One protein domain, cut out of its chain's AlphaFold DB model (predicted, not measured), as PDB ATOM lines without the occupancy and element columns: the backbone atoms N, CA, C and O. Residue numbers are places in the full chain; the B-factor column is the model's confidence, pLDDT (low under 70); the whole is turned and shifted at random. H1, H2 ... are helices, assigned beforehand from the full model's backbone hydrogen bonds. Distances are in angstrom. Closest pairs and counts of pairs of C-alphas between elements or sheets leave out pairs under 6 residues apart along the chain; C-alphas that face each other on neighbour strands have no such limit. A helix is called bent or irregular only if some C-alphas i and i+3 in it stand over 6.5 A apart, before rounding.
ATOM      1  N   SER A  27     111.286 170.217 127.734       87.88
ATOM      2  CA  SER A  27     110.295 169.902 128.771       87.88
ATOM      3  C   SER A  27     110.863 168.952 129.819       87.88
ATOM      4  O   SER A  27     111.294 167.850 129.487       87.88
ATOM      5  N   VAL A  28     110.768 169.329 131.096       87.62
ATOM      6  CA  VAL A  28     111.299 168.564 132.241       87.62
ATOM      7  C   VAL A  28     110.842 167.104 132.298       87.62
ATOM      8  O   VAL A  28     111.571 166.262 132.812       87.62
ATOM      9  N   HIS A  29     109.671 166.781 131.739       87.38
ATOM     10  CA  HIS A  29     109.138 165.416 131.716       87.38
ATOM     11  C   HIS A  29     110.027 164.435 130.937       87.38
ATOM     12  O   HIS A  29     109.979 163.235 131.194       87.38
ATOM     13  N   GLN A  30     110.853 164.933 130.012       86.31
ATOM     14  CA  GLN A  30     111.764 164.106 129.218       86.31
ATOM     15  C   GLN A  30     112.990 163.631 130.011       86.31
ATOM     16  O   GLN A  30     113.565 162.610 129.658       86.31
ATOM     17  N   LEU A  31     113.362 164.321 131.096       87.00
ATOM     18  CA  LEU A  31     114.472 163.929 131.979       87.00
ATOM     19  C   LEU A  31     114.054 162.887 133.037       87.00
ATOM     20  O   LEU A  31     114.838 162.533 133.912       87.00
ATOM     21  N   GLY A  32     112.812 162.398 132.984       87.50
ATOM     22  CA  GLY A  32     112.233 161.548 134.022       87.50
ATOM     23  C   GLY A  32     111.617 162.363 135.164       87.50
ATOM     24  O   GLY A  32     111.540 163.587 135.064       87.50
ATOM     25  N   PRO A  33     111.108 161.712 136.227       85.56
ATOM     26  CA  PRO A  33     110.275 162.353 137.249       85.56
ATOM     27  C   PRO A  33     111.049 162.982 138.417       85.56
ATOM     28  O   PRO A  33     110.451 163.762 139.159       85.56
ATOM     29  N   ALA A  34     112.335 162.665 138.583       85.31
ATOM     30  CA  ALA A  34     113.105 162.987 139.784       85.31
ATOM     31  C   ALA A  34     114.202 164.032 139.533       85.31
ATOM     32  O   ALA A  34     114.873 164.023 138.497       85.31
ATOM     33  N   ASP A  35     114.382 164.918 140.511       86.06
ATOM     34  CA  ASP A  35     115.569 165.763 140.617       86.06
ATOM     35  C   ASP A  35     116.663 165.047 141.431       86.06
ATOM     36  O   ASP A  35     116.359 164.123 142.193       86.06
ATOM     37  N   PRO A  36     117.937 165.449 141.280       82.25
ATOM     38  CA  PRO A  36     119.030 164.953 142.102       82.25
ATOM     39  C   PRO A  36     118.731 165.183 143.584       82.25
ATOM     40  O   PRO A  36     118.285 166.259 143.973       82.25
ATOM     41  N   LEU A  37     119.001 164.184 144.425       76.62
ATOM     42  CA  LEU A  37     118.737 164.294 145.857       76.62
ATOM     43  C   LEU A  37     119.662 165.340 146.502       76.62
ATOM     44  O   LEU A  37     120.893 165.260 146.391       76.62
ATOM     45  N   ALA A  38     119.083 166.304 147.211       73.62
ATOM     46  CA  ALA A  38     119.832 167.182 148.099       73.62
ATOM     47  C   ALA A  38     120.455 166.394 149.265       73.62
ATOM     48  O   ALA A  38     120.010 165.299 149.607       73.62
ATOM     49  N   VAL A  39     121.509 166.926 149.888       68.00
ATOM     50  CA  VAL A  39     122.054 166.280 151.097       68.00
ATOM     51  C   VAL A  39     121.200 166.596 152.320       68.00
ATOM     52  O   VAL A  39     121.146 165.773 153.226       68.00
ATOM     53  N   VAL A  40     120.513 167.737 152.330       64.31
ATOM     54  CA  VAL A  40     119.471 168.068 153.307       64.31
ATOM     55  C   VAL A  40     118.240 168.517 152.530       64.31
ATOM     56  O   VAL A  40     118.349 169.380 151.662       64.31
ATOM     57  N   ASP A  41     117.092 167.917 152.818       62.31
ATOM     58  CA  ASP A  41     115.812 168.220 152.193       62.31
ATOM     59  C   ASP A  41     114.847 168.784 153.237       62.31
ATOM     60  O   ASP A  41     114.277 168.072 154.060       62.31
ATOM     61  N   TYR A  42     114.619 170.092 153.159       54.88
ATOM     62  CA  TYR A  42     113.733 170.825 154.063       54.88
ATOM     63  C   TYR A  42     112.279 170.363 154.073       54.88
ATOM     64  O   TYR A  42     111.529 170.752 154.967       54.88
ATOM     65  N   SER A  43     111.861 169.575 153.083       52.38
ATOM     66  CA  SER A  43     110.512 169.017 153.029       52.38
ATOM     67  C   SER A  43     110.339 167.760 153.889       52.38
ATOM     68  O   SER A  43     109.204 167.353 154.143       52.38
ATOM     69  N   LEU A  44     111.432 167.161 154.377       54.62
ATOM     70  CA  LEU A  44     111.401 166.017 155.284       54.62
ATOM     71  C   LEU A  44     111.344 166.499 156.744       54.62
ATOM     72  O   LEU A  44     112.209 167.242 157.204       54.62
ATOM     73  N   GLU A  45     110.351 166.037 157.515       51.84
ATOM     74  CA  GLU A  45     110.214 166.365 158.951       51.84
ATOM     75  C   GLU A  45     111.471 166.005 159.768       51.84
ATOM     76  O   GLU A  45     111.818 166.701 160.724       51.84
ATOM     77  N   GLU A  46     112.185 164.951 159.368       50.91
ATOM     78  CA  GLU A  46     113.447 164.517 159.984       50.91
ATOM     79  C   GLU A  46     114.577 165.550 159.799       50.91
ATOM     80  O   GLU A  46     115.412 165.712 160.691       50.91
ATOM     81  N   ASP A  47     114.549 166.314 158.704       52.12
ATOM     82  CA  ASP A  47     115.493 167.397 158.414       52.12
ATOM     83  C   ASP A  47     115.032 168.731 159.034       52.12
ATOM     84  O   ASP A  47     115.857 169.573 159.384       52.12
ATOM     85  N   CYS A  48     113.737 168.914 159.320       49.44
ATOM     86  CA  CYS A  48     113.258 170.039 160.139       49.44
ATOM     87  C   CYS A  48     113.815 170.004 161.576       49.44
ATOM     88  O   CYS A  48     114.028 171.056 162.186       49.44
ATOM     89  N   ALA A  49     114.116 168.818 162.115       44.97
ATOM     90  CA  ALA A  49     114.778 168.677 163.413       44.97
ATOM     91  C   ALA A  49     116.238 169.181 163.401       44.97
ATOM     92  O   ALA A  49     116.723 169.650 164.433       44.97
ATOM     93  N   LEU A  50     116.917 169.169 162.241       47.16
ATOM     94  CA  LEU A  50     118.222 169.826 162.059       47.16
ATOM     95  C   LEU A  50     118.112 171.354 162.170       47.16
ATOM     96  O   LEU A  50     119.040 171.995 162.652       47.16
ATOM     97  N   CYS A  51     116.980 171.937 161.764       41.88
ATOM     98  CA  CYS A  51     116.701 173.369 161.912       41.88
ATOM     99  C   CYS A  51     116.260 173.745 163.335       41.88
ATOM    100  O   CYS A  51     116.528 174.857 163.788       41.88
ATOM    101  N   ALA A  52     115.593 172.828 164.045       41.06
ATOM    102  CA  ALA A  52     115.153 173.040 165.423       41.06
ATOM    103  C   ALA A  52     116.308 172.972 166.445       41.06
ATOM    104  O   ALA A  52     116.207 173.560 167.522       41.06
ATOM    105  N   GLY A  53     117.410 172.288 166.115       40.22
ATOM    106  CA  GLY A  53     118.628 172.251 166.924       40.22
ATOM    107  C   GLY A  53     119.626 173.323 166.494       40.22
ATOM    108  O   GLY A  53     120.278 173.146 165.476       40.22
ATOM    109  N   VAL A  54     119.736 174.411 167.272       41.12
ATOM    110  CA  VAL A  54     120.766 175.482 167.239       41.12
ATOM    111  C   VAL A  54     121.653 175.459 165.976       41.12
ATOM    112  O   VAL A  54     122.823 175.076 166.016       41.12
ATOM    113  N   GLY A  55     121.052 175.808 164.835       42.03
ATOM    114  CA  GLY A  55     121.653 175.676 163.510       42.03
ATOM    115  C   GLY A  55     122.896 176.550 163.362       42.03
ATOM    116  O   GLY A  55     122.807 177.773 163.328       42.03
ATOM    117  N   LEU A  56     124.063 175.914 163.293       43.56
ATOM    118  CA  LEU A  56     125.364 176.586 163.188       43.56
ATOM    119  C   LEU A  56     126.035 176.391 161.816       43.56
ATOM    120  O   LEU A  56     127.135 176.886 161.591       43.56
ATOM    121  N   VAL A  57     125.366 175.719 160.877       46.78
ATOM    122  CA  VAL A  57     125.730 175.712 159.455       46.78
ATOM    123  C   VAL A  57     124.511 176.187 158.684       46.78
ATOM    124  O   VAL A  57     123.399 175.749 158.974       46.78
ATOM    125  N   ASN A  58     124.699 177.099 157.730       44.06
ATOM    126  CA  ASN A  58     123.608 177.528 156.868       44.06
ATOM    127  C   ASN A  58     123.243 176.346 155.959       44.06
ATOM    128  O   ASN A  58     123.855 176.137 154.913       44.06
ATOM    129  N   PHE A  59     122.310 175.501 156.416       50.16
ATOM    130  CA  PHE A  59     121.972 174.248 155.739       50.16
ATOM    131  C   PHE A  59     121.387 174.481 154.336       50.16
ATOM    132  O   PHE A  59     121.265 173.525 153.573       50.16
ATOM    133  N   GLU A  60     121.083 175.742 153.984       51.94
ATOM    134  CA  GLU A  60     120.500 176.138 152.695       51.94
ATOM    135  C   GLU A  60     121.438 175.750 151.559       51.94
ATOM    136  O   GLU A  60     121.019 175.353 150.475       51.94
ATOM    137  N   GLU A  61     122.736 175.745 151.852       51.62
ATOM    138  CA  GLU A  61     123.766 175.286 150.943       51.62
ATOM    139  C   GLU A  61     123.655 173.779 150.629       51.62
ATOM    140  O   GLU A  61     123.964 173.346 149.519       51.62
ATOM    141  N   PHE A  62     123.183 172.946 151.556       58.19
ATOM    142  CA  PHE A  62     123.057 171.500 151.334       58.19
ATOM    143  C   PHE A  62     121.774 171.086 150.607       58.19
ATOM    144  O   PHE A  62     121.674 169.927 150.189       58.19
ATOM    145  N   ALA A  63     120.842 172.028 150.439       58.69
ATOM    146  CA  ALA A  63     119.617 171.868 149.664       58.69
ATOM    147  C   ALA A  63     119.802 172.179 148.168       58.69
ATOM    148  O   ALA A  63     119.020 171.720 147.340       58.69
ATOM    149  N   ASP A  64     120.842 172.941 147.815       67.06
ATOM    150  CA  ASP A  64     121.021 173.475 146.466       67.06
ATOM    151  C   ASP A  64     121.604 172.425 145.495       67.06
ATOM    152  O   ASP A  64     122.745 171.967 145.645       67.06
ATOM    153  N   VAL A  65     120.812 172.045 144.489       75.19
ATOM    154  CA  VAL A  65     121.136 171.064 143.439       75.19
ATOM    155  C   VAL A  65     120.670 171.566 142.075       75.19
ATOM    156  O   VAL A  65     119.741 172.359 141.987       75.19
ATOM    157  N   LEU A  66     121.295 171.094 140.992       85.00
ATOM    158  CA  LEU A  66     120.774 171.334 139.644       85.00
ATOM    159  C   LEU A  66     119.424 170.630 139.464       85.00
ATOM    160  O   LEU A  66     119.374 169.402 139.386       85.00
ATOM    161  N   HIS A  67     118.345 171.398 139.340       87.31
ATOM    162  CA  HIS A  67     117.020 170.839 139.059       87.31
ATOM    163  C   HIS A  67     116.790 170.636 137.556       87.31
ATOM    164  O   HIS A  67     117.341 171.352 136.714       87.31
ATOM    165  N   ARG A  68     115.903 169.698 137.194       90.81
ATOM    166  CA  ARG A  68     115.476 169.502 135.793       90.81
ATOM    167  C   ARG A  68     114.897 170.780 135.197       90.81
ATOM    168  O   ARG A  68     115.137 171.073 134.026       90.81
ATOM    169  N   SER A  69     114.119 171.518 135.992       88.00
ATOM    170  CA  SER A  69     113.524 172.800 135.603       88.00
ATOM    171  C   SER A  69     114.590 173.832 135.272       88.00
ATOM    172  O   SER A  69     114.487 174.471 134.232       88.00
ATOM    173  N   GLU A  70     115.639 173.927 136.088       88.56
ATOM    174  CA  GLU A  70     116.748 174.850 135.858       88.56
ATOM    175  C   GLU A  70     117.476 174.538 134.548       88.56
ATOM    176  O   GLU A  70     117.714 175.448 133.757       88.56
ATOM    177  N   LEU A  71     117.796 173.266 134.272       90.62
ATOM    178  CA  LEU A  71     118.457 172.890 133.018       90.62
ATOM    179  C   LEU A  71     117.560 173.158 131.796       90.62
ATOM    180  O   LEU A  71     118.027 173.692 130.788       90.62
ATOM    181  N   ALA A  72     116.272 172.814 131.886       89.12
ATOM    182  CA  ALA A  72     115.306 173.048 130.813       89.12
ATOM    183  C   ALA A  72     115.124 174.547 130.531       89.12
ATOM    184  O   ALA A  72     115.188 174.978 129.380       89.12
ATOM    185  N   GLU A  73     114.927 175.350 131.577       89.25
ATOM    186  CA  GLU A  73     114.784 176.802 131.491       89.25
ATOM    187  C   GLU A  73     116.052 177.455 130.937       89.25
ATOM    188  O   GLU A  73     115.976 178.275 130.019       89.25
ATOM    189  N   PHE A  74     117.222 177.042 131.428       90.06
ATOM    190  CA  PHE A  74     118.509 177.541 130.959       90.06
ATOM    191  C   PHE A  74     118.679 177.338 129.451       90.06
ATOM    192  O   PHE A  74     119.031 178.272 128.729       90.06
ATOM    193  N   LEU A  75     118.386 176.136 128.948       89.50
ATOM    194  CA  LEU A  75     118.480 175.859 127.519       89.50
ATOM    195  C   LEU A  75     117.397 176.605 126.731       89.50
ATOM    196  O   LEU A  75     117.713 177.203 125.704       89.50
ATOM    197  N   ASN A  76     116.155 176.668 127.217       85.62
ATOM    198  CA  ASN A  76     115.081 177.422 126.555       85.62
ATOM    199  C   ASN A  76     115.435 178.910 126.376       85.62
ATOM    200  O   ASN A  76     115.186 179.470 125.307       85.62
ATOM    201  N   ASN A  77     116.092 179.513 127.370       82.25
ATOM    202  CA  ASN A  77     116.487 180.925 127.376       82.25
ATOM    203  C   ASN A  77     117.882 181.193 126.776       82.25
ATOM    204  O   ASN A  77     118.272 182.349 126.596       82.25
ATOM    205  N   SER A  78     118.652 180.148 126.463       80.38
ATOM    206  CA  SER A  78     119.994 180.283 125.895       80.38
ATOM    207  C   SER A  78     119.964 180.866 124.477       80.38
ATOM    208  O   SER A  78     119.118 180.516 123.657       80.38
ATOM    209  N   ARG A  79     120.948 181.720 124.166       80.50
ATOM    210  CA  ARG A  79     121.167 182.288 122.820       80.50
ATOM    211  C   ARG A  79     121.807 181.300 121.836       80.50
ATOM    212  O   ARG A  79     122.035 181.655 120.683       80.50
ATOM    213  N   ALA A  80     122.138 180.092 122.291       80.00
ATOM    214  CA  ALA A  80     122.688 179.036 121.454       80.00
ATOM    215  C   ALA A  80     121.701 178.596 120.363       80.00
ATOM    216  O   ALA A  80     120.481 178.677 120.518       80.00
ATOM    217  N   THR A  81     122.233 178.084 119.253       81.00
ATOM    218  CA  THR A  81     121.410 177.605 118.138       81.00
ATOM    219  C   THR A  81     120.534 176.421 118.566       81.00
ATOM    220  O   THR A  81     120.904 175.630 119.434       81.00
ATOM    221  N   GLN A  82     119.353 176.273 117.952       83.19
ATOM    222  CA  GLN A  82     118.435 175.165 118.261       83.19
ATOM    223  C   GLN A  82     119.100 173.774 118.176       83.19
ATOM    224  O   GLN A  82     118.870 172.977 119.087       83.19
ATOM    225  N   PRO A  83     119.939 173.465 117.161       84.69
ATOM    226  CA  PRO A  83     120.614 172.170 117.078       84.69
ATOM    227  C   PRO A  83     121.580 171.922 118.241       84.69
ATOM    228  O   PRO A  83     121.567 170.842 118.822       84.69
ATOM    229  N   LEU A  84     122.357 172.937 118.636       84.38
ATOM    230  CA  LEU A  84     123.311 172.835 119.741       84.38
ATOM    231  C   LEU A  84     122.600 172.590 121.077       84.38
ATOM    232  O   LEU A  84     122.972 171.700 121.839       84.38
ATOM    233  N   ARG A  85     121.529 173.345 121.340       88.38
ATOM    234  CA  ARG A  85     120.711 173.159 122.544       88.38
ATOM    235  C   ARG A  85     120.058 171.778 122.582       88.38
ATOM    236  O   ARG A  85     120.002 171.163 123.641       88.38
ATOM    237  N   ARG A  86     119.601 171.279 121.427       89.19
ATOM    238  CA  ARG A  86     119.020 169.939 121.298       89.19
ATOM    239  C   ARG A  86     120.045 168.843 121.581       89.19
ATOM    240  O   ARG A  86     119.721 167.947 122.347       89.19
ATOM    241  N   ALA A  87     121.260 168.943 121.044       90.31
ATOM    242  CA  ALA A  87     122.318 167.966 121.306       90.31
ATOM    243  C   ALA A  87     122.627 167.853 122.812       90.31
ATOM    244  O   ALA A  87     122.675 166.753 123.358       90.31
ATOM    245  N   ILE A  88     122.738 168.995 123.505       92.44
ATOM    246  CA  ILE A  88     122.912 169.029 124.967       92.44
ATOM    247  C   ILE A  88     121.722 168.368 125.674       92.44
ATOM    248  O   ILE A  88     121.909 167.565 126.586       92.44
ATOM    249  N   TRP A  89     120.496 168.683 125.252       94.44
ATOM    250  CA  TRP A  89     119.284 168.134 125.856       94.44
ATOM    251  C   TRP A  89     119.142 166.619 125.664       94.44
ATOM    252  O   TRP A  89     118.779 165.914 126.598       94.44
ATOM    253  N   GLU A  90     119.464 166.095 124.485       93.19
ATOM    254  CA  GLU A  90     119.423 164.656 124.198       93.19
ATOM    255  C   GLU A  90     120.466 163.879 125.009       93.19
ATOM    256  O   GLU A  90     120.178 162.786 125.504       93.19
ATOM    257  N   CYS A  91     121.657 164.451 125.204       93.00
ATOM    258  CA  CYS A  91     122.633 163.923 126.157       93.00
ATOM    259  C   CYS A  91     122.093 163.966 127.591       93.00
ATOM    260  O   CYS A  91     122.185 162.970 128.305       93.00
ATOM    261  N   ALA A  92     121.446 165.063 127.999       93.62
ATOM    262  CA  ALA A  92     120.846 165.164 129.325       93.62
ATOM    263  C   ALA A  92     119.767 164.096 129.557       93.62
ATOM    264  O   ALA A  92     119.811 163.429 130.581       93.62
ATOM    265  N   ILE A  93     118.858 163.854 128.605       93.81
ATOM    266  CA  ILE A  93     117.833 162.795 128.711       93.81
ATOM    267  C   ILE A  93     118.461 161.425 128.993       93.81
ATOM    268  O   ILE A  93     117.929 160.649 129.785       93.81
ATOM    269  N   ARG A  94     119.592 161.129 128.348       91.44
ATOM    270  CA  ARG A  94     120.287 159.846 128.481       91.44
ATOM    271  C   ARG A  94     120.993 159.701 129.826       91.44
ATOM    272  O   ARG A  94     120.895 158.654 130.456       91.44
ATOM    273  N   GLU A  95     121.694 160.747 130.251       91.38
ATOM    274  CA  GLU A  95     122.577 160.699 131.420       91.38
ATOM    275  C   GLU A  95     121.858 161.042 132.737       91.38
ATOM    276  O   GLU A  95     122.304 160.629 133.809       91.38
ATOM    277  N   TRP A  96     120.735 161.773 132.688       93.12
ATOM    278  CA  TRP A  96     120.044 162.284 133.879       93.12
ATOM    279  C   TRP A  96     119.585 161.195 134.858       93.12
ATOM    280  O   TRP A  96     119.878 161.338 136.045       93.12
ATOM    281  N   PRO A  97     118.927 160.094 134.434       90.25
ATOM    282  CA  PRO A  97     118.495 159.057 135.374       90.25
ATOM    283  C   PRO A  97     119.673 158.440 136.139       90.25
ATOM    284  O   PRO A  97     119.653 158.365 137.366       90.25
ATOM    285  N   THR A  98     120.751 158.098 135.427       87.81
ATOM    286  CA  THR A  98     121.978 157.547 136.020       87.81
ATOM    287  C   THR A  98     122.641 158.541 136.972       87.81
ATOM    288  O   THR A  98     123.119 158.156 138.041       87.81
ATOM    289  N   PHE A  99     122.663 159.826 136.605       88.19
ATOM    290  CA  PHE A  99     123.172 160.897 137.456       88.19
ATOM    291  C   PHE A  99     122.385 160.997 138.769       88.19
ATOM    292  O   PHE A  99     123.000 160.984 139.837       88.19
ATOM    293  N   VAL A 100     121.049 161.022 138.702       88.31
ATOM    294  CA  VAL A 100     120.164 161.077 139.878       88.31
ATOM    295  C   VAL A 100     120.365 159.858 140.779       88.31
ATOM    296  O   VAL A 100     120.586 160.025 141.979       88.31
ATOM    297  N   ASP A 101     120.375 158.646 140.221       84.44
ATOM    298  CA  ASP A 101     120.529 157.405 140.992       84.44
ATOM    299  C   ASP A 101     121.914 157.296 141.655       84.44
ATOM    300  O   ASP A 101     122.051 156.961 142.842       84.44
ATOM    301  N   SER A 102     122.975 157.625 140.910       82.06
ATOM    302  CA  SER A 102     124.348 157.638 141.430       82.06
ATOM    303  C   SER A 102     124.511 158.659 142.555       82.06
ATOM    304  O   SER A 102     125.219 158.418 143.534       82.06
ATOM    305  N   LEU A 103     123.884 159.821 142.425       82.19
ATOM    306  CA  LEU A 103     123.989 160.889 143.405       82.19
ATOM    307  C   LEU A 103     123.138 160.588 144.647       82.19
ATOM    308  O   LEU A 103     123.632 160.735 145.766       82.19
ATOM    309  N   GLY A 104     121.931 160.045 144.479       79.25
ATOM    310  CA  GLY A 104     121.091 159.570 145.582       79.25
ATOM    311  C   GLY A 104     121.784 158.495 146.426       79.25
ATOM    312  O   GLY A 104     121.907 158.642 147.642       79.25
ATOM    313  N   SER A 105     122.336 157.457 145.790       79.88
ATOM    314  CA  SER A 105     123.052 156.377 146.496       79.88
ATOM    315  C   SER A 105     124.292 156.859 147.264       79.88
ATOM    316  O   SER A 105     124.617 156.316 148.321       79.88
ATOM    317  N   ARG A 106     124.972 157.906 146.777       80.44
ATOM    318  CA  ARG A 106     126.127 158.520 147.454       80.44
ATOM    319  C   ARG A 106     125.734 159.446 148.598       80.44
ATOM    320  O   ARG A 106     126.438 159.481 149.608       80.44
ATOM    321  N   ARG A 107     124.648 160.204 148.440       80.50
ATOM    322  CA  ARG A 107     124.246 161.261 149.377       80.50
ATOM    323  C   ARG A 107     123.421 160.758 150.551       80.50
ATOM    324  O   ARG A 107     123.593 161.300 151.638       80.50
ATOM    325  N   VAL A 108     122.636 159.690 150.395       81.38
ATOM    326  CA  VAL A 108     121.855 159.104 151.506       81.38
ATOM    327  C   VAL A 108     122.738 158.766 152.724       81.38
ATOM    328  O   VAL A 108     122.462 159.274 153.810       81.38
ATOM    329  N   PRO A 109     123.870 158.040 152.589       82.00
ATOM    330  CA  PRO A 109     124.751 157.784 153.730       82.00
ATOM    331  C   PRO A 109     125.365 159.052 154.342       82.00
ATOM    332  O   PRO A 109     125.639 159.081 155.546       82.00
ATOM    333  N   MET A 110     125.615 160.088 153.530       80.69
ATOM    334  CA  MET A 110     126.166 161.366 153.999       80.69
ATOM    335  C   MET A 110     125.134 162.158 154.799       80.69
ATOM    336  O   MET A 110     125.468 162.637 155.883       80.69
ATOM    337  N   ARG A 111     123.890 162.231 154.308       76.38
ATOM    338  CA  ARG A 111     122.751 162.816 155.022       76.38
ATOM    339  C   ARG A 111     122.562 162.135 156.367       76.38
ATOM    340  O   ARG A 111     122.602 162.796 157.398       76.38
ATOM    341  N   ASP A 112     122.458 160.809 156.387       78.06
ATOM    342  CA  ASP A 112     122.208 160.080 157.632       78.06
ATOM    343  C   ASP A 112     123.355 160.276 158.645       78.06
ATOM    344  O   ASP A 112     123.138 160.332 159.858       78.06
ATOM    345  N   ALA A 113     124.601 160.399 158.171       80.88
ATOM    346  CA  ALA A 113     125.741 160.739 159.019       80.88
ATOM    347  C   ALA A 113     125.686 162.190 159.531       80.88
ATOM    348  O   ALA A 113     126.037 162.441 160.689       80.88
ATOM    349  N   MET A 114     125.228 163.133 158.702       76.00
ATOM    350  CA  MET A 114     125.015 164.526 159.088       76.00
ATOM    351  C   MET A 114     123.926 164.642 160.160       76.00
ATOM    352  O   MET A 114     124.185 165.233 161.206       76.00
ATOM    353  N   ILE A 115     122.776 163.986 159.973       73.69
ATOM    354  CA  ILE A 115     121.681 163.924 160.956       73.69
ATOM    355  C   ILE A 115     122.185 163.376 162.290       73.69
ATOM    356  O   ILE A 115     122.041 164.019 163.330       73.69
ATOM    357  N   ARG A 116     122.849 162.212 162.273       77.31
ATOM    358  CA  ARG A 116     123.370 161.595 163.503       77.31
ATOM    359  C   ARG A 116     124.367 162.493 164.230       77.31
ATOM    360  O   ARG A 116     124.253 162.653 165.442       77.31
ATOM    361  N   SER A 117     125.331 163.062 163.505       76.69
ATOM    362  CA  SER A 117     126.360 163.913 164.113       76.69
ATOM    363  C   SER A 117     125.791 165.232 164.641       76.69
ATOM    364  O   SER A 117     126.182 165.655 165.724       76.69
ATOM    365  N   SER A 118     124.822 165.830 163.946       70.62
ATOM    366  CA  SER A 118     124.123 167.042 164.394       70.62
ATOM    367  C   SER A 118     123.265 166.781 165.633       70.62
ATOM    368  O   SER A 118     123.261 167.581 166.559       70.62
ATOM    369  N   HIS A 119     122.585 165.636 165.707       72.06
ATOM    370  CA  HIS A 119     121.800 165.265 166.886       72.06
ATOM    371  C   HIS A 119     122.681 164.958 168.107       72.06
ATOM    372  O   HIS A 119     122.353 165.345 169.228       72.06
ATOM    373  N   GLU A 120     123.819 164.281 167.912       73.88
ATOM    374  CA  GLU A 120     124.820 164.078 168.972       73.88
ATOM    375  C   GLU A 120     125.362 165.422 169.480       73.88
ATOM    376  O   GLU A 120     125.553 165.600 170.682       73.88
ATOM    377  N   TRP A 121     125.532 166.381 168.569       69.25
ATOM    378  CA  TRP A 121     125.963 167.735 168.885       69.25
ATOM    379  C   TRP A 121     124.916 168.523 169.669       69.25
ATOM    380  O   TRP A 121     125.234 169.075 170.720       69.25
ATOM    381  N   GLY A 122     123.667 168.538 169.195       62.12
ATOM    382  CA  GLY A 122     122.550 169.205 169.864       62.12
ATOM    383  C   GLY A 122     122.404 168.738 171.310       62.12
ATOM    384  O   GLY A 122     122.339 169.558 172.215       62.12
ATOM    385  N   LYS A 123     122.527 167.428 171.558       68.69
ATOM    386  CA  LYS A 123     122.506 166.864 172.918       68.69
ATOM    387  C   LYS A 123     123.607 167.386 173.841       68.69
ATOM    388  O   LYS A 123     123.373 167.450 175.044       68.69
ATOM    389  N   GLN A 124     124.800 167.679 173.321       65.38
ATOM    390  CA  GLN A 124     125.898 168.240 174.122       65.38
ATOM    391  C   GLN A 124     125.652 169.732 174.385       65.38
ATOM    392  O   GLN A 124     125.790 170.184 175.519       65.38
ATOM    393  N   LEU A 125     125.167 170.472 173.382       59.44
ATOM    394  CA  LEU A 125     124.797 171.881 173.547       59.44
ATOM    395  C   LEU A 125     123.635 172.089 174.530       59.44
ATOM    396  O   LEU A 125     123.724 172.981 175.368       59.44
ATOM    397  N   ASP A 126     122.591 171.258 174.472       60.22
ATOM    398  CA  ASP A 126     121.427 171.316 175.375       60.22
ATOM    399  C   ASP A 126     121.803 171.059 176.844       60.22
ATOM    400  O   ASP A 126     121.071 171.423 177.762       60.22
ATOM    401  N   ARG A 127     122.955 170.419 177.075       68.81
ATOM    402  CA  ARG A 127     123.530 170.169 178.403       68.81
ATOM    403  C   ARG A 127     124.528 171.242 178.835       68.81
ATOM    404  O   ARG A 127     125.182 171.068 179.860       68.81
ATOM    405  N   ASP A 128     124.668 172.316 178.057       57.28
ATOM    406  CA  ASP A 128     125.708 173.336 178.210       57.28
ATOM    407  C   ASP A 128     127.146 172.769 178.179       57.28
ATOM    408  O   ASP A 128     128.092 173.413 178.641       57.28
ATOM    409  N   GLU A 129     127.335 171.579 177.601       59.31
ATOM    410  CA  GLU A 129     128.645 170.952 177.433       59.31
ATOM    411  C   GLU A 129     129.356 171.535 176.202       59.31
ATOM    412  O   GLU A 129     128.750 171.840 175.171       59.31
ATOM    413  N   VAL A 130     130.681 171.682 176.291       56.97
ATOM    414  CA  VAL A 130     131.503 171.954 175.107       56.97
ATOM    415  C   VAL A 130     131.557 170.672 174.274       56.97
ATOM    416  O   VAL A 130     131.920 169.632 174.831       56.97
ATOM    417  N   PRO A 131     131.244 170.722 172.965       61.75
ATOM    418  CA  PRO A 131     131.274 169.526 172.142       61.75
ATOM    419  C   PRO A 131     132.644 168.834 172.153       61.75
ATOM    420  O   PRO A 131     133.673 169.499 172.017       61.75
ATOM    421  N   ASP A 132     132.677 167.503 172.278       72.38
ATOM    422  CA  ASP A 132     133.937 166.741 172.244       72.38
ATOM    423  C   ASP A 132     134.688 167.010 170.924       72.38
ATOM    424  O   ASP A 132     134.124 166.908 169.832       72.38
ATOM    425  N   ALA A 133     135.994 167.281 171.000       62.31
ATOM    426  CA  ALA A 133     136.880 167.479 169.856       62.31
ATOM    427  C   ALA A 133     136.765 166.372 168.786       62.31
ATOM    428  O   ALA A 133     136.910 166.643 167.589       62.31
ATOM    429  N   ARG A 134     136.469 165.122 169.176       73.06
ATOM    430  CA  ARG A 134     136.221 164.027 168.216       73.06
ATOM    431  C   ARG A 134     134.911 164.196 167.455       73.06
ATOM    432  O   ARG A 134     134.850 163.852 166.273       73.06
ATOM    433  N   LEU A 135     133.865 164.695 168.106       71.50
ATOM    434  CA  LEU A 135     132.601 165.030 167.461       71.50
ATOM    435  C   LEU A 135     132.781 166.236 166.532       71.50
ATOM    436  O   LEU A 135     132.434 166.130 165.357       71.50
ATOM    437  N   ILE A 136     133.458 167.292 167.006       63.56
ATOM    438  CA  ILE A 136     133.848 168.467 166.205       63.56
ATOM    439  C   ILE A 136     134.551 168.044 164.919       63.56
ATOM    440  O   ILE A 136     134.143 168.408 163.816       63.56
ATOM    441  N   SER A 137     135.584 167.217 165.051       63.72
ATOM    442  CA  SER A 137     136.407 166.755 163.937       63.72
ATOM    443  C   SER A 137     135.635 165.915 162.912       63.72
ATOM    444  O   SER A 137     135.834 166.103 161.706       63.72
ATOM    445  N   ARG A 138     134.759 165.008 163.375       75.44
ATOM    446  CA  ARG A 138     133.934 164.138 162.517       75.44
ATOM    447  C   ARG A 138     132.844 164.924 161.795       75.44
ATOM    448  O   ARG A 138     132.714 164.783 160.583       75.44
ATOM    449  N   HIS A 139     132.112 165.766 162.517       73.50
ATOM    450  CA  HIS A 139     131.056 166.604 161.954       73.50
ATOM    451  C   HIS A 139     131.629 167.586 160.920       73.50
ATOM    452  O   HIS A 139     131.150 167.662 159.791       73.50
ATOM    453  N   SER A 140     132.764 168.212 161.238       64.44
ATOM    454  CA  SER A 140     133.508 169.066 160.305       64.44
ATOM    455  C   SER A 140     133.946 168.347 159.031       64.44
ATOM    456  O   SER A 140     133.809 168.879 157.932       64.44
ATOM    457  N   ALA A 141     134.463 167.123 159.159       68.44
ATOM    458  CA  ALA A 141     134.869 166.332 158.001       68.44
ATOM    459  C   ALA A 141     133.677 165.959 157.109       68.44
ATOM    460  O   ALA A 141     133.825 165.922 155.889       68.44
ATOM    461  N   LEU A 142     132.502 165.711 157.699       73.38
ATOM    462  CA  LEU A 142     131.272 165.459 156.948       73.38
ATOM    463  C   LEU A 142     130.826 166.699 156.170       73.38
ATOM    464  O   LEU A 142     130.574 166.577 154.975       73.38
ATOM    465  N   VAL A 143     130.811 167.880 156.802       71.44
ATOM    466  CA  VAL A 143     130.469 169.152 156.140       71.44
ATOM    467  C   VAL A 143     131.365 169.399 154.926       71.44
ATOM    468  O   VAL A 143     130.864 169.568 153.816       71.44
ATOM    469  N   VAL A 144     132.688 169.332 155.103       69.56
ATOM    470  CA  VAL A 144     133.647 169.565 154.009       69.56
ATOM    471  C   VAL A 144     133.493 168.530 152.896       69.56
ATOM    472  O   VAL A 144     133.525 168.875 151.715       69.56
ATOM    473  N   ARG A 145     133.285 167.255 153.248       74.56
ATOM    474  CA  ARG A 145     133.068 166.188 152.264       74.56
ATOM    475  C   ARG A 145     131.815 166.438 151.429       74.56
ATOM    476  O   ARG A 145     131.859 166.235 150.222       74.56
ATOM    477  N   ILE A 146     130.730 166.878 152.057       73.19
ATOM    478  CA  ILE A 146     129.478 167.194 151.370       73.19
ATOM    479  C   ILE A 146     129.656 168.414 150.457       73.19
ATOM    480  O   ILE A 146     129.249 168.368 149.299       73.19
ATOM    481  N   GLN A 147     130.308 169.477 150.938       69.25
ATOM    482  CA  GLN A 147     130.576 170.673 150.132       69.25
ATOM    483  C   GLN A 147     131.445 170.353 148.903       69.25
ATOM    484  O   GLN A 147     131.137 170.806 147.800       69.25
ATOM    485  N   SER A 148     132.483 169.529 149.081       68.50
ATOM    486  CA  SER A 148     133.358 169.060 148.000       68.50
ATOM    487  C   SER A 148     132.631 168.143 147.008       68.50
ATOM    488  O   SER A 148     132.822 168.264 145.796       68.50
ATOM    489  N   GLU A 149     131.770 167.243 147.490       74.00
ATOM    490  CA  GLU A 149     130.949 166.388 146.625       74.00
ATOM    491  C   GLU A 149     130.010 167.232 145.761       74.00
ATOM    492  O   GLU A 149     129.996 167.058 144.540       74.00
ATOM    493  N   ARG A 150     129.329 168.215 146.369       70.69
ATOM    494  CA  ARG A 150     128.412 169.135 145.684       70.69
ATOM    495  C   ARG A 150     129.093 169.866 144.531       70.69
ATOM    496  O   ARG A 150     128.611 169.794 143.405       70.69
ATOM    497  N   SER A 151     130.215 170.538 144.796       65.75
ATOM    498  CA  SER A 151     130.899 171.348 143.777       65.75
ATOM    499  C   SER A 151     131.423 170.512 142.615       65.75
ATOM    500  O   SER A 151     131.499 170.976 141.479       65.75
ATOM    501  N   THR A 152     131.803 169.270 142.900       72.75
ATOM    502  CA  THR A 152     132.536 168.439 141.954       72.75
ATOM    503  C   THR A 152     131.607 167.593 141.091       72.75
ATOM    504  O   THR A 152     131.837 167.450 139.893       72.75
ATOM    505  N   VAL A 153     130.567 167.000 141.678       78.50
ATOM    506  CA  VAL A 153     129.724 166.024 140.978       78.50
ATOM    507  C   VAL A 153     128.794 166.701 139.974       78.50
ATOM    508  O   VAL A 153     128.690 166.225 138.845       78.50
ATOM    509  N   GLU A 154     128.211 167.849 140.323       81.12
ATOM    510  CA  GLU A 154     127.398 168.636 139.389       81.12
ATOM    511  C   GLU A 154     128.247 169.205 138.240       81.12
ATOM    512  O   GLU A 154     127.873 169.093 137.073       81.12
ATOM    513  N   ALA A 155     129.436 169.738 138.545       82.44
ATOM    514  CA  ALA A 155     130.348 170.242 137.521       82.44
ATOM    515  C   ALA A 155     130.801 169.131 136.559       82.44
ATOM    516  O   ALA A 155     130.809 169.345 135.350       82.44
ATOM    517  N   ARG A 156     131.131 167.933 137.067       82.50
ATOM    518  CA  ARG A 156     131.478 166.775 136.224       82.50
ATOM    519  C   ARG A 156     130.319 166.327 135.344       82.50
ATOM    520  O   ARG A 156     130.555 165.995 134.190       82.50
ATOM    521  N   PHE A 157     129.093 166.325 135.865       89.62
ATOM    522  CA  PHE A 157     127.911 166.004 135.067       89.62
ATOM    523  C   PHE A 157     127.755 166.983 133.897       89.62
ATOM    524  O   PHE A 157     127.656 166.559 132.750       89.62
ATOM    525  N   LEU A 158     127.825 168.290 134.166       90.56
ATOM    526  CA  LEU A 158     127.719 169.328 133.136       90.56
ATOM    527  C   LEU A 158     128.866 169.275 132.110       90.56
ATOM    528  O   LEU A 158     128.626 169.498 130.926       90.56
ATOM    529  N   LEU A 159     130.089 168.954 132.542       83.56
ATOM    530  CA  LEU A 159     131.221 168.707 131.640       83.56
ATOM    531  C   LEU A 159     130.962 167.482 130.750       83.56
ATOM    532  O   LEU A 159     131.080 167.584 129.535       83.56
ATOM    533  N   GLY A 160     130.492 166.374 131.328       86.94
ATOM    534  CA  GLY A 160     130.130 165.175 130.569       86.94
ATOM    535  C   GLY A 160     129.010 165.416 129.550       86.94
ATOM    536  O   GLY A 160     129.040 164.852 128.459       86.94
ATOM    537  N   LEU A 161     128.053 166.304 129.852       92.56
ATOM    538  CA  LEU A 161     127.050 166.734 128.870       92.56
ATOM    539  C   LEU A 161     127.669 167.520 127.712       92.56
ATOM    540  O   LEU A 161     127.250 167.338 126.569       92.56
ATOM    541  N   ALA A 162     128.637 168.397 127.994       88.00
ATOM    542  CA  ALA A 162     129.338 169.150 126.958       88.00
ATOM    543  C   ALA A 162     130.130 168.220 126.028       88.00
ATOM    544  O   ALA A 162     130.061 168.390 124.808       88.00
ATOM    545  N   ASP A 163     130.817 167.224 126.588       84.44
ATOM    546  CA  ASP A 163     131.591 166.237 125.829       84.44
ATOM    547  C   ASP A 163     130.663 165.358 124.977       84.44
ATOM    548  O   ASP A 163     130.803 165.312 123.756       84.44
ATOM    549  N   CYS A 164     129.613 164.786 125.584       89.88
ATOM    550  CA  CYS A 164     128.603 163.994 124.872       89.88
ATOM    551  C   CYS A 164     127.958 164.770 123.713       89.88
ATOM    552  O   CYS A 164     127.756 164.227 122.624       89.88
ATOM    553  N   ALA A 165     127.622 166.046 123.928       88.94
ATOM    554  CA  ALA A 165     127.017 166.876 122.894       88.94
ATOM    555  C   ALA A 165     128.015 167.217 121.778       88.94
ATOM    556  O   ALA A 165     127.620 167.293 120.615       88.94
ATOM    557  N   SER A 166     129.293 167.404 122.116       85.69
ATOM    558  CA  SER A 166     130.354 167.644 121.134       85.69
ATOM    559  C   SER A 166     130.530 166.428 120.222       85.69
ATOM    560  O   SER A 166     130.528 166.583 119.000       85.69
ATOM    561  N   ASP A 167     130.549 165.222 120.796       85.12
ATOM    562  CA  ASP A 167     130.610 163.962 120.046       85.12
ATOM    563  C   ASP A 167     129.379 163.768 119.150       85.12
ATOM    564  O   ASP A 167     129.497 163.416 117.974       85.12
ATOM    565  N   ALA A 168     128.181 164.047 119.674       83.81
ATOM    566  CA  ALA A 168     126.936 163.927 118.916       83.81
ATOM    567  C   ALA A 168     126.894 164.868 117.698       83.81
ATOM    568  O   ALA A 168     126.382 164.493 116.642       83.81
ATOM    569  N   ILE A 169     127.449 166.076 117.828       82.88
ATOM    570  CA  ILE A 169     127.541 167.046 116.729       82.88
ATOM    571  C   ILE A 169     128.597 166.611 115.706       82.88
ATOM    572  O   ILE A 169     128.348 166.718 114.506       82.88
ATOM    573  N   ALA A 170     129.743 166.088 116.152       76.88
ATOM    574  CA  ALA A 170     130.829 165.654 115.270       76.88
ATOM    575  C   ALA A 170     130.461 164.439 114.396       76.88
ATOM    576  O   ALA A 170     130.954 164.310 113.276       76.88
ATOM    577  N   SER A 187     130.392 176.565 121.202       82.75
ATOM    578  CA  SER A 187     130.576 175.149 121.581       82.75
ATOM    579  C   SER A 187     129.665 174.735 122.753       82.75
ATOM    580  O   SER A 187     129.297 175.602 123.556       82.75
ATOM    581  N   PRO A 188     129.327 173.436 122.928       87.12
ATOM    582  CA  PRO A 188     128.555 172.963 124.086       87.12
ATOM    583  C   PRO A 188     129.158 173.391 125.428       87.12
ATOM    584  O   PRO A 188     128.439 173.835 126.326       87.12
ATOM    585  N   MET A 189     130.491 173.360 125.523       86.88
ATOM    586  CA  MET A 189     131.242 173.826 126.688       86.88
ATOM    587  C   MET A 189     130.957 175.299 127.005       86.88
ATOM    588  O   MET A 189     130.659 175.646 128.145       86.88
ATOM    589  N   ARG A 190     130.980 176.178 125.994       81.19
ATOM    590  CA  ARG A 190     130.672 177.607 126.170       81.19
ATOM    591  C   ARG A 190     129.220 177.846 126.572       81.19
ATOM    592  O   ARG A 190     128.957 178.752 127.358       81.19
ATOM    593  N   VAL A 191     128.289 177.037 126.064       84.06
ATOM    594  CA  VAL A 191     126.870 177.130 126.436       84.06
ATOM    595  C   VAL A 191     126.663 176.757 127.900       84.06
ATOM    596  O   VAL A 191     125.931 177.456 128.590       84.06
ATOM    597  N   LEU A 192     127.313 175.699 128.388       87.06
ATOM    598  CA  LEU A 192     127.156 175.223 129.768       87.06
ATOM    599  C   LEU A 192     128.071 175.928 130.780       87.06
ATOM    600  O   LEU A 192     127.837 175.807 131.983       87.06
ATOM    601  N   ALA A 193     129.062 176.701 130.328       80.56
ATOM    602  CA  ALA A 193     130.019 177.401 131.184       80.56
ATOM    603  C   ALA A 193     129.385 178.184 132.356       80.56
ATOM    604  O   ALA A 193     129.908 178.064 133.465       80.56
ATOM    605  N   PRO A 194     128.255 178.913 132.200       82.44
ATOM    606  CA  PRO A 194     127.612 179.593 133.327       82.44
ATOM    607  C   PRO A 194     127.125 178.634 134.421       82.44
ATOM    608  O   PRO A 194     127.313 178.910 135.605       82.44
ATOM    609  N   LEU A 195     126.541 177.491 134.045       82.50
ATOM    610  CA  LEU A 195     126.095 176.473 135.002       82.50
ATOM    611  C   LEU A 195     127.288 175.759 135.644       82.50
ATOM    612  O   LEU A 195     127.286 175.537 136.850       82.50
ATOM    613  N   ILE A 196     128.344 175.473 134.875       81.44
ATOM    614  CA  ILE A 196     129.582 174.873 135.395       81.44
ATOM    615  C   ILE A 196     130.244 175.815 136.408       81.44
ATOM    616  O   ILE A 196     130.668 175.384 137.480       81.44
ATOM    617  N   GLN A 197     130.314 177.110 136.099       74.56
ATOM    618  CA  GLN A 197     130.869 178.113 137.002       74.56
ATOM    619  C   GLN A 197     130.003 178.268 138.255       74.56
ATOM    620  O   GLN A 197     130.552 178.333 139.354       74.56
ATOM    621  N   ARG A 198     128.670 178.254 138.117       77.62
ATOM    622  CA  ARG A 198     127.738 178.227 139.257       77.62
ATOM    623  C   ARG A 198     128.004 177.008 140.145       77.62
ATOM    624  O   ARG A 198     128.262 177.192 141.334       77.62
ATOM    625  N   ALA A 199     128.044 175.804 139.574       74.56
ATOM    626  CA  ALA A 199     128.319 174.556 140.289       74.56
ATOM    627  C   ALA A 199     129.656 174.599 141.053       74.56
ATOM    628  O   ALA A 199     129.711 174.253 142.232       74.56
ATOM    629  N   LYS A 200     130.722 175.115 140.427       69.06
ATOM    630  CA  LYS A 200     132.027 175.307 141.083       69.06
ATOM    631  C   LYS A 200     131.971 176.348 142.201       69.06
ATOM    632  O   LYS A 200     132.478 176.106 143.294       69.06
ATOM    633  N   SER A 201     131.313 177.483 141.960       62.91
ATOM    634  CA  SER A 201     131.217 178.586 142.926       62.91
ATOM    635  C   SER A 201     130.426 178.222 144.186       62.91
ATOM    636  O   SER A 201     130.742 178.719 145.266       62.91
ATOM    637  N   ARG A 202     129.476 177.280 144.084       61.91
ATOM    638  CA  ARG A 202     128.774 176.710 145.242       61.91
ATOM    639  C   ARG A 202     129.751 176.058 146.230       61.91
ATOM    640  O   ARG A 202     129.513 176.101 147.426       61.91
ATOM    641  N   GLY A 203     130.895 175.519 145.802       52.06
ATOM    642  CA  GLY A 203     131.906 174.950 146.712       52.06
ATOM    643  C   GLY A 203     132.682 175.961 147.573       52.06
ATOM    644  O   GLY A 203     133.426 175.546 148.456       52.06
ATOM    645  N   ALA A 204     132.549 177.270 147.327       47.78
ATOM    646  CA  ALA A 204     133.464 178.288 147.859       47.78
ATOM    647  C   ALA A 204     133.002 178.990 149.155       47.78
ATOM    648  O   ALA A 204     133.778 179.756 149.741       47.78
TER     649      ALA A 204
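AT A GLANCE: This is residues 27 to 170 and 187 to 204 of the 402 residues of an uncharacterized protein of Planctomycetes bacterium (UniProt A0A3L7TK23). A long helical hairpin makes a rod: H5b and H6 run side by side, and H7 packs on H6 near the end where H5a crosses H6. H1 and H2 pack on H5, and H4 packs on H1. Printed are 162 residues with seven named helices, H1 to H7, and no named strand: all helix, part aligned, part crossed. It is only just loose, close to compact, with radius of gyration of the C-alphas 18.5 A and spans of 62 by 26 by 24 A.

HOW THE PARTS SIT: Start at the hub H5, residues 82 to 125, one helix by its hydrogen bonds but bent, C-alphas 94 and 97 being 7.2 A apart; its arms H5a, to residue 94, and H5b, from residue 97, stand at 66 degrees, a steep tilt. H6, residues 133 to 170, touches H5b in a hairpin at a shallow tilt of 15 degrees, closest C-alphas Ser 117 and His 139, 5.8 A. H7, residues 188 to 202, touches H6 at 6 degrees, shallow, opposite ways, closest C-alphas Ala 162 and Pro 188, 4.8 A; it is irregular, C-alphas 191 and 194 being 7.4 A apart. H1, residues 28 to 31, touches H4, residues 68 to 77. H2, residues 45 to 52, touches residues 115 to 119 of H5b alone. H3, residues 60 to 63, is close but not clearly touching H6. Every O i to N i+4 pair is within hydrogen-bond range in H4 and H5a, but 2 of 4 in H2, 23 of 25 in H5b, 32 of 34 in H6 and 9 of 11 in H7.

IN THESE COORDINATES: Find C-alpha 133 at (136.880, 167.479, 169.856); H6 runs 55.0 A to C-alpha 170 at (130.829, 165.654, 115.270). H5b measures 40.8 A.

THE WHOLE: Residues 171 to 186 are cut out, an 11.4 A gap between C-alphas 170 and 187. The link H1 to H2 is long. Low pLDDT includes residues 39 to 64.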